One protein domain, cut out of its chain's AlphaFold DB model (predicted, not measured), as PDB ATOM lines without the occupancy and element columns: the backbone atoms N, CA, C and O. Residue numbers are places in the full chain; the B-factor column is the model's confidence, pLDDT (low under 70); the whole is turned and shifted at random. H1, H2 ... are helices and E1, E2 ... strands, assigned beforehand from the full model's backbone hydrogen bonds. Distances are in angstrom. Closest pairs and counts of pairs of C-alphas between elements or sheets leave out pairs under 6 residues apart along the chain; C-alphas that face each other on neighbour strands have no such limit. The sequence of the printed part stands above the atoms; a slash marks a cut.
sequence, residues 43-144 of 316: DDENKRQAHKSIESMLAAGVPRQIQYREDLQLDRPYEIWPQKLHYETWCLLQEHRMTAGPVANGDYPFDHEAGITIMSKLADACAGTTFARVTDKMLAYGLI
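This is residues 43 to 144 of the 316 residues of an uncharacterized protein of Sphingomonas sp. WG (UniProt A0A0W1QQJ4). Two long helices, H1 and H3, cross at a steep angle to make the core; the shorter H2 packs side by side with part of H1, and the little helix H4 packs on H3. A small ribbon of two short strands, E1 and E2, lies near the beginning of H3, and long stretches with no named element link the parts. The printed part has 102 residues with four named helices and two named strands, in the order H1, E1, H2, E2, H3, H4; the sheet, E1 - E2, is antiparallel and the class is mostly helix. The whole is compact, with a radius of gyration of the C-alphas of 13.0 A, and spans 40 by 27 by 27 A.

Find C-alpha 44 at (178.770, 134.193, 84.234); from there H1, residues 44 to 59, runs 22.3 A to C-alpha 59 at (169.385, 153.493, 90.153). Go on to residues 78 to 80 for E1, then to residues 87 to 95 for H2, 12.7 A long. E2 is residues 108 to 110, and H3, residues 112 to 127, runs 21.8 A from C-alpha 112 at (161.921, 138.343, 102.511). Last comes H4, residues 139 to 143, which ends with C-alpha 143 at (157.290, 144.707, 93.442).

Begin with H1 and H3, which touch; their closest C-alphas, of Ala 50 and Leu 122, are 4.9 A apart. They run opposite ways at a steep tilt of 47 degrees. H1 touches H2 with residues 51 to 55 alone, the closest C-alphas being those of His 51 and Thr 89 at 5.6 A; these two run the same way at a shallow tilt of 17 degrees. H2 and H3 are apart. H3 touches H4 with residues 113 to 120 alone, and the closest C-alphas, of Ile 116 and Ala 140, are 5.6 A apart. H1 and H4 are apart. Look next at E1 and E2, antiparallel at 147 degrees: N 78 and O 110 are 2.9 A apart and N 110 and O 78 are 2.8 A apart, both within hydrogen-bond range. The closest C-alphas of E1 and H3, of Tyr 78 and His 112, are 5.2 A apart. In H1, H2, H3 and H4 every O i to N i+4 pair is within hydrogen-bond range.

The two C-alphas farthest apart are those of Asp 71 and Thr 130, 40.9 A. The printed part has no cut. The links H1 to E1, H2 to E2 and H3 to H4 are long, with 18, 12 and 11 residues; E1 to H2 is short, and E2 to H3 is tight. The mean pLDDT of the printed part is 85.7; look for values under 70 at residues 72 to 74 and 134 to 144, where H4 has a mean of 47.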
ATOM      1  N   ASP A  43     175.390 130.676  84.966       97.12
ATOM      2  CA  ASP A  43     176.698 130.969  84.380       97.12
ATOM      3  C   ASP A  43     177.069 132.457  84.542       97.12
ATOM      4  O   ASP A  43     176.293 133.279  85.044       97.12
ATOM      5  N   ASP A  44     178.278 132.819  84.119       97.81
ATOM      6  CA  ASP A  44     178.770 134.193  84.234       97.81
ATOM      7  C   ASP A  44     177.923 135.210  83.468       97.81
ATOM      8  O   ASP A  44     177.823 136.359  83.904       97.81
ATOM      9  N   GLU A  45     177.321 134.816  82.346       97.00
ATOM     10  CA  GLU A  45     176.499 135.714  81.540       97.00
ATOM     11  C   GLU A  45     175.163 135.992  82.230       97.00
ATOM     12  O   GLU A  45     174.784 137.154  82.379       97.00
ATOM     13  N   ASN A  46     174.516 134.956  82.770       96.50
ATOM     14  CA  ASN A  46     173.320 135.097  83.598       96.50
ATOM     15  C   ASN A  46     173.587 136.023  84.794       96.50
ATOM     16  O   ASN A  46     172.812 136.941  85.066       96.50
ATOM     17  N   LYS A  47     174.718 135.842  85.487       98.12
ATOM     18  CA  LYS A  47     175.095 136.695  86.626       98.12
ATOM     19  C   LYS A  47     175.341 138.148  86.211       98.12
ATOM     20  O   LYS A  47     174.931 139.054  86.935       98.12
ATOM     21  N   ARG A  48     175.970 138.400  85.053       98.06
ATOM     22  CA  ARG A  48     176.169 139.763  84.517       98.06
ATOM     23  C   ARG A  48     174.852 140.424  84.117       98.06
ATOM     24  O   ARG A  48     174.666 141.613  84.365       98.06
ATOM     25  N   GLN A  49     173.939 139.681  83.500       96.44
ATOM     26  CA  GLN A  49     172.617 140.197  83.140       96.44
ATOM     27  C   GLN A  49     171.795 140.530  84.388       96.44
ATOM     28  O   GLN A  49     171.218 141.616  84.469       96.44
ATOM     29  N   ALA A  50     171.825 139.654  85.397       96.69
ATOM     30  CA  ALA A  50     171.217 139.917  86.695       96.69
ATOM     31  C   ALA A  50     171.815 141.171  87.351       96.69
ATOM     32  O   ALA A  50     171.058 142.030  87.797       96.69
ATOM     33  N   HIS A  51     173.147 141.323  87.340       98.06
ATOM     34  CA  HIS A  51     173.832 142.511  87.857       98.06
ATOM     35  C   HIS A  51     173.303 143.801  87.219       98.06
ATOM     36  O   HIS A  51     172.824 144.675  87.933       98.06
ATOM     37  N   LYS A  52     173.288 143.890  85.883       97.56
ATOM     38  CA  LYS A  52     172.795 145.077  85.155       97.56
ATOM     39  C   LYS A  52     171.331 145.395  85.467       97.56
ATOM     40  O   LYS A  52     170.952 146.561  85.580       97.56
ATOM     41  N   SER A  53     170.495 144.361  85.593       94.75
ATOM     42  CA  SER A  53     169.077 144.522  85.930       94.75
ATOM     43  C   SER A  53     168.889 145.045  87.359       94.75
ATOM     44  O   SER A  53     168.088 145.951  87.589       94.75
ATOM     45  N   ILE A  54     169.663 144.515  88.310       95.94
ATOM     46  CA  ILE A  54     169.674 144.960  89.709       95.94
ATOM     47  C   ILE A  54     170.201 146.395  89.804       95.94
ATOM     48  O   ILE A  54     169.556 147.227  90.428       95.94
ATOM     49  N   GLU A  55     171.308 146.715  89.138       96.88
ATOM     50  CA  GLU A  55     171.876 148.066  89.091       96.88
ATOM     51  C   GLU A  55     170.862 149.083  88.556       96.88
ATOM     52  O   GLU A  55     170.620 150.112  89.184       96.88
ATOM     53  N   SER A  56     170.184 148.752  87.454       94.50
ATOM     54  CA  SER A  56     169.142 149.605  86.873       94.50
ATOM     55  C   SER A  56     167.968 149.822  87.836       94.50
ATOM     56  O   SER A  56     167.453 150.934  87.952       94.50
ATOM     57  N   MET A  57     167.550 148.773  88.555       93.38
ATOM     58  CA  MET A  57     166.500 148.859  89.576       93.38
ATOM     59  C   MET A  57     166.926 149.760  90.743       93.38
ATOM     60  O   MET A  57     166.154 150.611  91.174       93.38
ATOM     61  N   LEU A  58     168.152 149.596  91.240       93.12
ATOM     62  CA  LEU A  58     168.694 150.395  92.339       93.12
ATOM     63  C   LEU A  58     168.843 151.872  91.946       93.12
ATOM     64  O   LEU A  58     168.507 152.751  92.742       93.12
ATOM     65  N   ALA A  59     169.271 152.146  90.709       93.50
ATOM     66  CA  ALA A  59     169.385 153.493  90.153       93.50
ATOM     67  C   ALA A  59     168.026 154.204  90.028       93.50
ATOM     68  O   ALA A  59     167.947 155.420  90.203       93.50
ATOM     69  N   ALA A  60     166.943 153.458  89.779       91.00
ATOM     70  CA  ALA A  60     165.576 153.989  89.789       91.00
ATOM     71  C   ALA A  60     165.057 154.315  91.206       91.00
ATOM     72  O   ALA A  60     164.043 155.001  91.353       91.00
ATOM     73  N   GLY A  61     165.766 153.863  92.243       89.00
ATOM     74  CA  GLY A  61     165.444 154.071  93.647       89.00
ATOM     75  C   GLY A  61     164.912 152.807  94.319       89.00
ATOM     76  O   GLY A  61     164.088 152.078  93.775       89.00
ATOM     77  N   VAL A  62     165.367 152.575  95.551       84.00
ATOM     78  CA  VAL A  62     164.978 151.412  96.361       84.00
ATOM     79  C   VAL A  62     163.791 151.780  97.252       84.00
ATOM     80  O   VAL A  62     163.937 152.662  98.110       84.00
ATOM     81  N   PRO A  63     162.622 151.129  97.108       80.75
ATOM     82  CA  PRO A  63     161.524 151.294  98.049       80.75
ATOM     83  C   PRO A  63     161.974 150.969  99.478       80.75
ATOM     84  O   PRO A  63     162.666 149.979  99.712       80.75
ATOM     85  N   ARG A  64     161.542 151.761 100.465       81.88
ATOM     86  CA  ARG A  64     161.912 151.537 101.879       81.88
ATOM     87  C   ARG A  64     161.511 150.152 102.399       81.88
ATOM     88  O   ARG A  64     162.097 149.684 103.362       81.88
ATOM     89  N   GLN A  65     160.512 149.518 101.786       79.75
ATOM     90  CA  GLN A  65     159.994 148.206 102.174       79.75
ATOM     91  C   GLN A  65     160.944 147.046 101.847       79.75
ATOM     92  O   GLN A  65     160.760 145.966 102.393       79.75
ATOM     93  N   ILE A  66     161.916 147.252 100.953       83.38
ATOM     94  CA  ILE A  66     162.908 146.231 100.576       83.38
ATOM     95  C   ILE A  66     164.323 146.598 101.047       83.38
ATOM     96  O   ILE A  66     165.295 145.960 100.648       83.38
ATOM     97  N   GLN A  67     164.447 147.646 101.866       86.44
ATOM     98  CA  GLN A  67     165.698 147.972 102.539       86.44
ATOM     99  C   GLN A  67     165.858 147.061 103.749       86.44
ATOM    100  O   GLN A  67     164.953 146.963 104.571       86.44
ATOM    101  N   TYR A  68     167.028 146.447 103.858       85.31
ATOM    102  CA  TYR A  68     167.396 145.590 104.965       85.31
ATOM    103  C   TYR A  68     167.429 146.369 106.277       85.31
ATOM    104  O   TYR A  68     167.949 147.488 106.362       85.31
ATOM    105  N   ARG A  69     166.884 145.742 107.315       82.06
ATOM    106  CA  ARG A  69     166.722 146.329 108.639       82.06
ATOM    107  C   ARG A  69     167.315 145.417 109.701       82.06
ATOM    108  O   ARG A  69     166.686 144.457 110.121       82.06
ATOM    109  N   GLU A  70     168.510 145.764 110.178       74.38
ATOM    110  CA  GLU A  70     169.209 145.029 111.249       74.38
ATOM    111  C   GLU A  70     168.413 144.974 112.565       74.38
ATOM    112  O   GLU A  70     168.580 144.047 113.355       74.38
ATOM    113  N   ASP A  71     167.544 145.960 112.811       71.56
ATOM    114  CA  ASP A  71     166.713 146.039 114.015       71.56
ATOM    115  C   ASP A  71     165.540 145.050 114.003       71.56
ATOM    116  O   ASP A  71     165.010 144.691 115.056       71.56
ATOM    117  N   LEU A  72     165.155 144.579 112.817       63.84
ATOM    118  CA  LEU A  72     164.240 143.467 112.656       63.84
ATOM    119  C   LEU A  72     165.084 142.196 112.727       63.84
ATOM    120  O   LEU A  72     165.530 141.683 111.707       63.84
ATOM    121  N   GLN A  73     165.329 141.688 113.938       61.62
ATOM    122  CA  GLN A  73     165.835 140.325 114.116       61.62
ATOM    123  C   GLN A  73     164.815 139.359 113.508       61.62
ATOM    124  O   GLN A  73     163.877 138.910 114.165       61.62
ATOM    125  N   LEU A  74     164.948 139.103 112.209       65.94
ATOM    126  CA  LEU A  74     164.137 138.130 111.516       65.94
ATOM    127  C   LEU A  74     164.557 136.774 112.065       65.94
ATOM    128  O   LEU A  74     165.683 136.341 111.840       65.94
ATOM    129  N   ASP A  75     163.639 136.089 112.748       73.75
ATOM    130  CA  ASP A  75     163.871 134.733 113.261       73.75
ATOM    131  C   ASP A  75     164.367 133.776 112.160       73.75
ATOM    132  O   ASP A  75     164.984 132.751 112.452       73.75
ATOM    133  N   ARG A  76     164.068 134.094 110.888       78.56
ATOM    134  CA  ARG A  76     164.524 133.390 109.683       78.56
ATOM    135  C   ARG A  76     164.705 134.383 108.523       78.56
ATOM    136  O   ARG A  76     163.724 134.646 107.819       78.56
ATOM    137  N   PRO A  77     165.902 134.969 108.327       86.12
ATOM    138  CA  PRO A  77     166.155 135.819 107.168       86.12
ATOM    139  C   PRO A  77     166.050 135.004 105.872       86.12
ATOM    140  O   PRO A  77     166.194 133.781 105.865       86.12
ATOM    141  N   TYR A  78     165.775 135.682 104.759       90.25
ATOM    142  CA  TYR A  78     165.872 135.049 103.447       90.25
ATOM    143  C   TYR A  78     167.340 135.033 103.029       90.25
ATOM    144  O   TYR A  78     167.909 136.079 102.736       90.25
ATOM    145  N   GLU A  79     167.959 133.861 103.029       93.44
ATOM    146  CA  GLU A  79     169.390 133.712 102.767       93.44
ATOM    147  C   GLU A  79     169.655 133.346 101.304       93.44
ATOM    148  O   GLU A  79     169.002 132.465 100.729       93.44
ATOM    149  N   ILE A  80     170.613 134.037 100.683       96.12
ATOM    150  CA  ILE A  80     171.054 133.757  99.316       96.12
ATOM    151  C   ILE A  80     172.533 133.382  99.322       96.12
ATOM    152  O   ILE A  80     173.382 134.123  99.814       96.12
ATOM    153  N   TRP A  81     172.825 132.245  98.691       97.12
ATOM    154  CA  TRP A  81     174.178 131.731  98.511       97.12
ATOM    155  C   TRP A  81     175.028 132.680  97.652       97.12
ATOM    156  O   TRP A  81     174.593 133.038  96.546       97.12
ATOM    157  N   PRO A  82     176.258 133.022  98.075       97.50
ATOM    158  CA  PRO A  82     177.101 133.991  97.375       97.50
ATOM    159  C   PRO A  82     177.426 133.596  95.931       97.50
ATOM    160  O   PRO A  82     177.580 134.461  95.074       97.50
ATOM    161  N   GLN A  83     177.472 132.297  95.628       97.81
ATOM    162  CA  GLN A  83     177.811 131.761  94.306       97.81
ATOM    163  C   GLN A  83     176.756 132.081  93.237       97.81
ATOM    164  O   GLN A  83     177.059 132.013  92.043       97.81
ATOM    165  N   LYS A  84     175.528 132.438  93.640       97.50
ATOM    166  CA  LYS A  84     174.418 132.722  92.718       97.50
ATOM    167  C   LYS A  84     174.562 134.055  91.979       97.50
ATOM    168  O   LYS A  84     173.956 134.204  90.922       97.50
ATOM    169  N   LEU A  85     175.353 134.998  92.494       98.19
ATOM    170  CA  LEU A  85     175.580 136.325  91.903       98.19
ATOM    171  C   LEU A  85     177.082 136.630  91.803       98.19
ATOM    172  O   LEU A  85     177.908 135.939  92.397       98.19
ATOM    173  N   HIS A  86     177.442 137.665  91.040       97.31
ATOM    174  CA  HIS A  86     178.810 138.197  91.034       97.31
ATOM    175  C   HIS A  86     179.117 138.952  92.329       97.31
ATOM    176  O   HIS A  86     178.228 139.561  92.924       97.31
ATOM    177  N   TYR A  87     180.392 138.963  92.725       96.88
ATOM    178  CA  TYR A  87     180.873 139.708  93.897       96.88
ATOM    179  C   TYR A  87     180.487 141.193  93.851       96.88
ATOM    180  O   TYR A  87     180.013 141.748  94.836       96.88
ATOM    181  N   GLU A  88     180.594 141.809  92.675       98.12
ATOM    182  CA  GLU A  88     180.229 143.210  92.440       98.12
ATOM    183  C   GLU A  88     178.746 143.477  92.732       98.12
ATOM    184  O   GLU A  88     178.395 144.527  93.266       98.12
ATOM    185  N   THR A  89     177.867 142.507  92.449       98.25
ATOM    186  CA  THR A  89     176.443 142.603  92.794       98.25
ATOM    187  C   THR A  89     176.245 142.625  94.306       98.25
ATOM    188  O   THR A  89     175.408 143.378  94.794       98.25
ATOM    189  N   TRP A  90     177.018 141.840  95.062       97.88
ATOM    190  CA  TRP A  90     176.941 141.840  96.523       97.88
ATOM    191  C   TRP A  90     177.390 143.174  97.118       97.88
ATOM    192  O   TRP A  90     176.679 143.719  97.961       97.88
ATOM    193  N   CYS A  91     178.503 143.739  96.635       97.56
ATOM    194  CA  CYS A  91     178.956 145.071  97.048       97.56
ATOM    195  C   CYS A  91     177.879 146.131  96.793       97.56
ATOM    196  O   CYS A  91     177.512 146.874  97.701       97.56
ATOM    197  N   LEU A  92     177.301 146.130  95.590       97.50
ATOM    198  CA  LEU A  92     176.247 147.064  95.210       97.50
ATOM    199  C   LEU A  92     175.003 146.936  96.112       97.50
ATOM    200  O   LEU A  92     174.451 147.932  96.579       97.50
ATOM    201  N   LEU A  93     174.566 145.712  96.412       96.94
ATOM    202  CA  LEU A  93     173.412 145.478  97.287       96.94
ATOM    203  C   LEU A  93     173.666 145.946  98.727       96.94
ATOM    204  O   LEU A  93     172.742 146.446  99.374       96.94
ATOM    205  N   GLN A  94     174.897 145.825  99.225       95.75
ATOM    206  CA  GLN A  94     175.286 146.325 100.545       95.75
ATOM    207  C   GLN A  94     175.324 147.856 100.594       95.75
ATOM    208  O   GLN A  94     174.785 148.452 101.527       95.75
ATOM    209  N   GLU A  95     175.886 148.505  99.571       95.81
ATOM    210  CA  GLU A  95     175.920 149.971  99.453       95.81
ATOM    211  C   GLU A  95     174.510 150.579  99.483       95.81
ATOM    212  O   GLU A  95     174.271 151.604 100.127       95.81
ATOM    213  N   HIS A  96     173.550 149.893  98.862       94.56
ATOM    214  CA  HIS A  96     172.140 150.281  98.841       94.56
ATOM    215  C   HIS A  96     171.318 149.763 100.035       94.56
ATOM    216  O   HIS A  96     170.102 149.965 100.069       94.56
ATOM    217  N   ARG A  97     171.962 149.131 101.027       93.88
ATOM    218  CA  ARG A  97     171.324 148.554 102.224       93.88
ATOM    219  C   ARG A  97     170.189 147.580 101.891       93.88
ATOM    220  O   ARG A  97     169.160 147.586 102.557       93.88
ATOM    221  N   MET A  98     170.337 146.761 100.854       93.25
ATOM    222  CA  MET A  98     169.391 145.679 100.536       93.25
ATOM    223  C   MET A  98     169.723 144.364 101.247       93.25
ATOM    224  O   MET A  98     168.863 143.499 101.377       93.25
ATOM    225  N   THR A  99     170.959 144.222 101.715       94.56
ATOM    226  CA  THR A  99     171.455 143.086 102.497       94.56
ATOM    227  C   THR A  99     172.525 143.576 103.466       94.56
ATOM    228  O   THR A  99     173.099 144.650 103.262       94.56
ATOM    229  N   ALA A 100     172.788 142.801 104.514       90.62
ATOM    230  CA  ALA A 100     173.922 143.024 105.401       90.62
ATOM    231  C   ALA A 100     175.194 142.311 104.901       90.62
ATOM    232  O   ALA A 100     175.304 141.863 103.755       90.62
ATOM    233  N   GLY A 101     176.200 142.240 105.771       89.94
ATOM    234  CA  GLY A 101     177.320 141.316 105.619       89.94
ATOM    235  C   GLY A 101     176.865 139.852 105.580       89.94
ATOM    236  O   GLY A 101     175.757 139.547 106.030       89.94
ATOM    237  N   PRO A 102     177.717 138.943 105.076       93.56
ATOM    238  CA  PRO A 102     177.434 137.519 105.149       93.56
ATOM    239  C   PRO A 102     177.257 137.078 106.610       93.56
ATOM    240  O   PRO A 102     177.985 137.524 107.502       93.56
ATOM    241  N   VAL A 103     176.289 136.197 106.849       92.38
ATOM    242  CA  VAL A 103     176.064 135.551 108.152       92.38
ATOM    243  C   VAL A 103     177.063 134.407 108.376       92.38
ATOM    244  O   VAL A 103     177.928 134.136 107.547       92.38
ATOM    245  N   ALA A 104     176.988 133.733 109.529       91.31
ATOM    246  CA  ALA A 104     177.984 132.740 109.949       91.31
ATOM    247  C   ALA A 104     178.151 131.547 108.984       91.31
ATOM    248  O   ALA A 104     179.220 130.940 108.954       91.31
ATOM    249  N   ASN A 105     177.123 131.210 108.199       91.12
ATOM    250  CA  ASN A 105     177.185 130.176 107.160       91.12
ATOM    251  C   ASN A 105     177.754 130.686 105.818       91.12
ATOM    252  O   ASN A 105     177.932 129.889 104.903       91.12
ATOM    253  N   GLY A 106     178.068 131.981 105.707       93.38
ATOM    254  CA  GLY A 106     178.576 132.621 104.493       93.38
ATOM    255  C   GLY A 106     177.494 133.143 103.543       93.38
ATOM    256  O   GLY A 106     177.841 133.781 102.548       93.38
ATOM    257  N   ASP A 107     176.215 132.916 103.843       95.31
ATOM    258  CA  ASP A 107     175.106 133.389 103.018       95.31
ATOM    259  C   ASP A 107     174.792 134.862 103.290       95.31
ATOM    260  O   ASP A 107     175.097 135.410 104.351       95.31
ATOM    261  N   TYR A 108     174.168 135.521 102.317       95.75
ATOM    262  CA  TYR A 108     173.761 136.918 102.440       95.75
ATOM    263  C   TYR A 108     172.306 137.000 102.908       95.75
ATOM    264  O   TYR A 108     171.424 136.477 102.215       95.75
ATOM    265  N   PRO A 109     172.023 137.639 104.060       95.00
ATOM    266  CA  PRO A 109     170.674 137.734 104.593       95.00
ATOM    267  C   PRO A 109     169.895 138.872 103.926       95.00
ATOM    268  O   PRO A 109     170.399 139.981 103.743       95.00
ATOM    269  N   PHE A 110     168.629 138.622 103.623       92.62
ATOM    270  CA  PHE A 110     167.696 139.612 103.101       92.62
ATOM    271  C   PHE A 110     166.411 139.628 103.917       92.62
ATOM    272  O   PHE A 110     165.963 138.604 104.449       92.62
ATOM    273  N   ASP A 111     165.754 140.783 103.892       89.38
ATOM    274  CA  ASP A 111     164.317 140.827 104.104       89.38
ATOM    275  C   ASP A 111     163.637 139.990 103.023       89.38
ATOM    276  O   ASP A 111     164.080 139.926 101.875       89.38
ATOM    277  N   HIS A 112     162.537 139.339 103.379       86.06
ATOM    278  CA  HIS A 112     161.921 138.343 102.511       86.06
ATOM    279  C   HIS A 112     161.565 138.883 101.112       86.06
ATOM    280  O   HIS A 112     161.869 138.248 100.103       86.06
ATOM    281  N   GLU A 113     160.982 140.082 101.046       85.38
ATOM    282  CA  GLU A 113     160.627 140.755  99.789       85.38
ATOM    283  C   GLU A 113     161.862 141.159  98.973       85.38
ATOM    284  O   GLU A 113     161.876 141.030  97.746       85.38
ATOM    285  N   ALA A 114     162.923 141.610  99.648       90.31
ATOM    286  CA  ALA A 114     164.179 141.969  99.005       90.31
ATOM    287  C   ALA A 114     164.838 140.730  98.380       90.31
ATOM    288  O   ALA A 114     165.169 140.739  97.196       90.31
ATOM    289  N   GLY A 115     164.940 139.633  99.135       91.88
ATOM    290  CA  GLY A 115     165.533 138.385  98.661       91.88
ATOM    291  C   GLY A 115     164.790 137.797  97.461       91.88
ATOM    292  O   GLY A 115     165.404 137.432  96.457       91.88
ATOM    293  N   ILE A 116     163.456 137.796  97.514       87.88
ATOM    294  CA  ILE A 116     162.611 137.405  96.384       87.88
ATOM    295  C   ILE A 116     162.851 138.299  95.162       87.88
ATOM    296  O   ILE A 116     162.941 137.792  94.040       87.88
ATOM    297  N   THR A 117     162.935 139.616  95.363       89.38
ATOM    298  CA  THR A 117     163.146 140.590  94.281       89.38
ATOM    299  C   THR A 117     164.458 140.300  93.555       89.38
ATOM    300  O   THR A 117     164.484 140.189  92.328       89.38
ATOM    301  N   ILE A 118     165.535 140.084  94.313       94.62
ATOM    302  CA  ILE A 118     166.857 139.756  93.769       94.62
ATOM    303  C   ILE A 118     166.845 138.404  93.048       94.62
ATOM    304  O   ILE A 118     167.295 138.311  91.904       94.62
ATOM    305  N   MET A 119     166.276 137.363  93.661       93.75
ATOM    306  CA  MET A 119     166.186 136.041  93.032       93.75
ATOM    307  C   MET A 119     165.325 136.034  91.769       93.75
ATOM    308  O   MET A 119     165.611 135.271  90.852       93.75
ATOM    309  N   SER A 120     164.315 136.897  91.685       89.38
ATOM    310  CA  SER A 120     163.501 137.047  90.477       89.38
ATOM    311  C   SER A 120     164.286 137.713  89.347       89.38
ATOM    312  O   SER A 120     164.236 137.220  88.228       89.38
ATOM    313  N   LYS A 121     165.095 138.747  89.628       92.38
ATOM    314  CA  LYS A 121     166.005 139.322  88.617       92.38
ATOM    315  C   LYS A 121     167.030 138.306  88.115       92.38
ATOM    316  O   LYS A 121     167.332 138.267  86.924       92.38
ATOM    317  N   LEU A 122     167.534 137.453  89.006       95.00
ATOM    318  CA  LEU A 122     168.399 136.341  88.615       95.00
ATOM    319  C   LEU A 122     167.645 135.293  87.784       95.00
ATOM    320  O   LEU A 122     168.188 134.786  86.804       95.00
ATOM    321  N   ALA A 123     166.401 134.981  88.146       91.94
ATOM    322  CA  ALA A 123     165.557 134.071  87.382       91.94
ATOM    323  C   ALA A 123     165.241 134.605  85.985       91.94
ATOM    324  O   ALA A 123     165.296 133.825  85.040       91.94
ATOM    325  N   ASP A 124     164.996 135.907  85.835       88.94
ATOM    326  CA  ASP A 124     164.790 136.556  84.538       88.94
ATOM    327  C   ASP A 124     166.028 136.412  83.647       88.94
ATOM    328  O   ASP A 124     165.921 135.987  82.496       88.94
ATOM    329  N   ALA A 125     167.215 136.674  84.204       93.31
ATOM    330  CA  ALA A 125     168.475 136.474  83.492       93.31
ATOM    331  C   ALA A 125     168.659 135.010  83.054       93.31
ATOM    332  O   ALA A 125     168.986 134.742  81.903       93.31
ATOM    333  N   CYS A 126     168.370 134.058  83.945       92.06
ATOM    334  CA  CYS A 126     168.497 132.625  83.672       92.06
ATOM    335  C   CYS A 126     167.451 132.082  82.677       92.06
ATOM    336  O   CYS A 126     167.710 131.107  81.970       92.06
ATOM    337  N   ALA A 127     166.245 132.651  82.664       88.00
ATOM    338  CA  ALA A 127     165.140 132.199  81.822       88.00
ATOM    339  C   ALA A 127     165.292 132.658  80.362       88.00
ATOM    340  O   ALA A 127     164.884 131.949  79.427       88.00
ATOM    341  N   GLY A 128     165.871 133.845  80.163       84.69
ATOM    342  CA  GLY A 128     165.902 134.508  78.865       84.69
ATOM    343  C   GLY A 128     164.492 134.637  78.276       84.69
ATOM    344  O   GLY A 128     163.526 134.895  78.985       84.69
ATOM    345  N   THR A 129     164.353 134.407  76.969       75.75
ATOM    346  CA  THR A 129     163.057 134.457  76.259       75.75
ATOM    347  C   THR A 129     162.376 133.094  76.116       75.75
ATOM    348  O   THR A 129     161.333 132.989  75.473       75.75
ATOM    349  N   THR A 130     162.980 132.029  76.651       71.38
ATOM    350  CA  THR A 130     162.611 130.642  76.302       71.38
ATOM    351  C   THR A 130     161.935 129.877  77.431       71.38
ATOM    352  O   THR A 130     161.156 128.962  77.160       71.38
ATOM    353  N   PHE A 131     162.205 130.234  78.687       75.06
ATOM    354  CA  PHE A 131     161.609 129.569  79.839       75.06
ATOM    355  C   PHE A 131     160.462 130.394  80.412       75.06
ATOM    356  O   PHE A 131     160.616 131.571  80.726       75.06
ATOM    357  N   ALA A 132     159.318 129.744  80.613       72.69
ATOM    358  CA  ALA A 132     158.250 130.331  81.402       72.69
ATOM    359  C   ALA A 132     158.647 130.357  82.884       72.69
ATOM    360  O   ALA A 132     159.225 129.403  83.414       72.69
ATOM    361  N   ARG A 133     158.325 131.462  83.554       71.62
ATOM    362  CA  ARG A 133     158.716 131.702  84.941       71.62
ATOM    363  C   ARG A 133     157.716 131.085  85.911       71.62
ATOM    364  O   ARG A 133     156.505 131.215  85.748       71.62
ATOM    365  N   VAL A 134     158.236 130.454  86.960       66.56
ATOM    366  CA  VAL A 134     157.440 129.923  88.069       66.56
ATOM    367  C   VAL A 134     158.072 130.419  89.357       66.56
ATOM    368  O   VAL A 134     159.164 129.991  89.712       66.56
ATOM    369  N   THR A 135     157.392 131.334  90.045       59.06
ATOM    370  CA  THR A 135     157.728 131.677  91.432       59.06
ATOM    371  C   THR A 135     156.669 131.089  92.351       59.06
ATOM    372  O   THR A 135     155.493 131.005  91.992       59.06
ATOM    373  N   ASP A 136     157.076 130.692  93.544       49.62
ATOM    374  CA  ASP A 136     156.191 130.239  94.611       49.62
ATOM    375  C   ASP A 136     155.473 131.404  95.319       49.62
ATOM    376  O   ASP A 136     154.460 131.177  95.985       49.62
ATOM    377  N   LYS A 137     155.929 132.654  95.143       52.78
ATOM    378  CA  LYS A 137     155.337 133.839  95.785       52.78
ATOM    379  C   LYS A 137     154.910 134.939  94.817       52.78
ATOM    380  O   LYS A 137     155.721 135.639  94.224       52.78
ATOM    381  N   MET A 138     153.596 135.164  94.760       48.03
ATOM    382  CA  MET A 138     152.939 136.207  93.958       48.03
ATOM    383  C   MET A 138     153.451 137.635  94.221       48.03
ATOM    384  O   MET A 138     153.367 138.476  93.331       48.03
ATOM    385  N   LEU A 139     153.983 137.908  95.420       41.62
ATOM    386  CA  LEU A 139     154.499 139.224  95.824       41.62
ATOM    387  C   LEU A 139     155.765 139.636  95.052       41.62
ATOM    388  O   LEU A 139     155.934 140.817  94.757       41.62
ATOM    389  N   ALA A 140     156.563 138.657  94.608       46.72
ATOM    390  CA  ALA A 140     157.794 138.859  93.844       46.72
ATOM    391  C   ALA A 140     157.613 139.777  92.631       46.72
ATOM    392  O   ALA A 140     158.344 140.742  92.430       46.72
ATOM    393  N   TYR A 141     156.590 139.479  91.834       47.06
ATOM    394  CA  TYR A 141     156.352 140.149  90.562       47.06
ATOM    395  C   TYR A 141     155.544 141.438  90.711       47.06
ATOM    396  O   TYR A 141     155.555 142.263  89.809       47.06
ATOM    397  N   GLY A 142     154.855 141.639  91.841       48.28
ATOM    398  CA  GLY A 142     154.153 142.894  92.117       48.28
ATOM    399  C   GLY A 142     155.100 144.046  92.471       48.28
ATOM    400  O   GLY A 142     154.776 145.202  92.208       48.28
ATOM    401  N   LEU A 143     156.262 143.731  93.054       49.50
ATOM    402  CA  LEU A 143     157.290 144.707  93.442       49.50
ATOM    403  C   LEU A 143     158.279 145.013  92.312       49.50
ATOM    404  O   LEU A 143     158.790 146.130  92.218       49.50
ATOM    405  N   ILE A 144     158.524 144.046  91.427       51.19
ATOM    406  CA  ILE A 144     159.341 144.223  90.226       51.19
ATOM    407  C   ILE A 144     158.443 144.855  89.170       51.19
ATOM    408  O   ILE A 144     157.728 144.158  88.463       51.19
TER     409      ILE A 144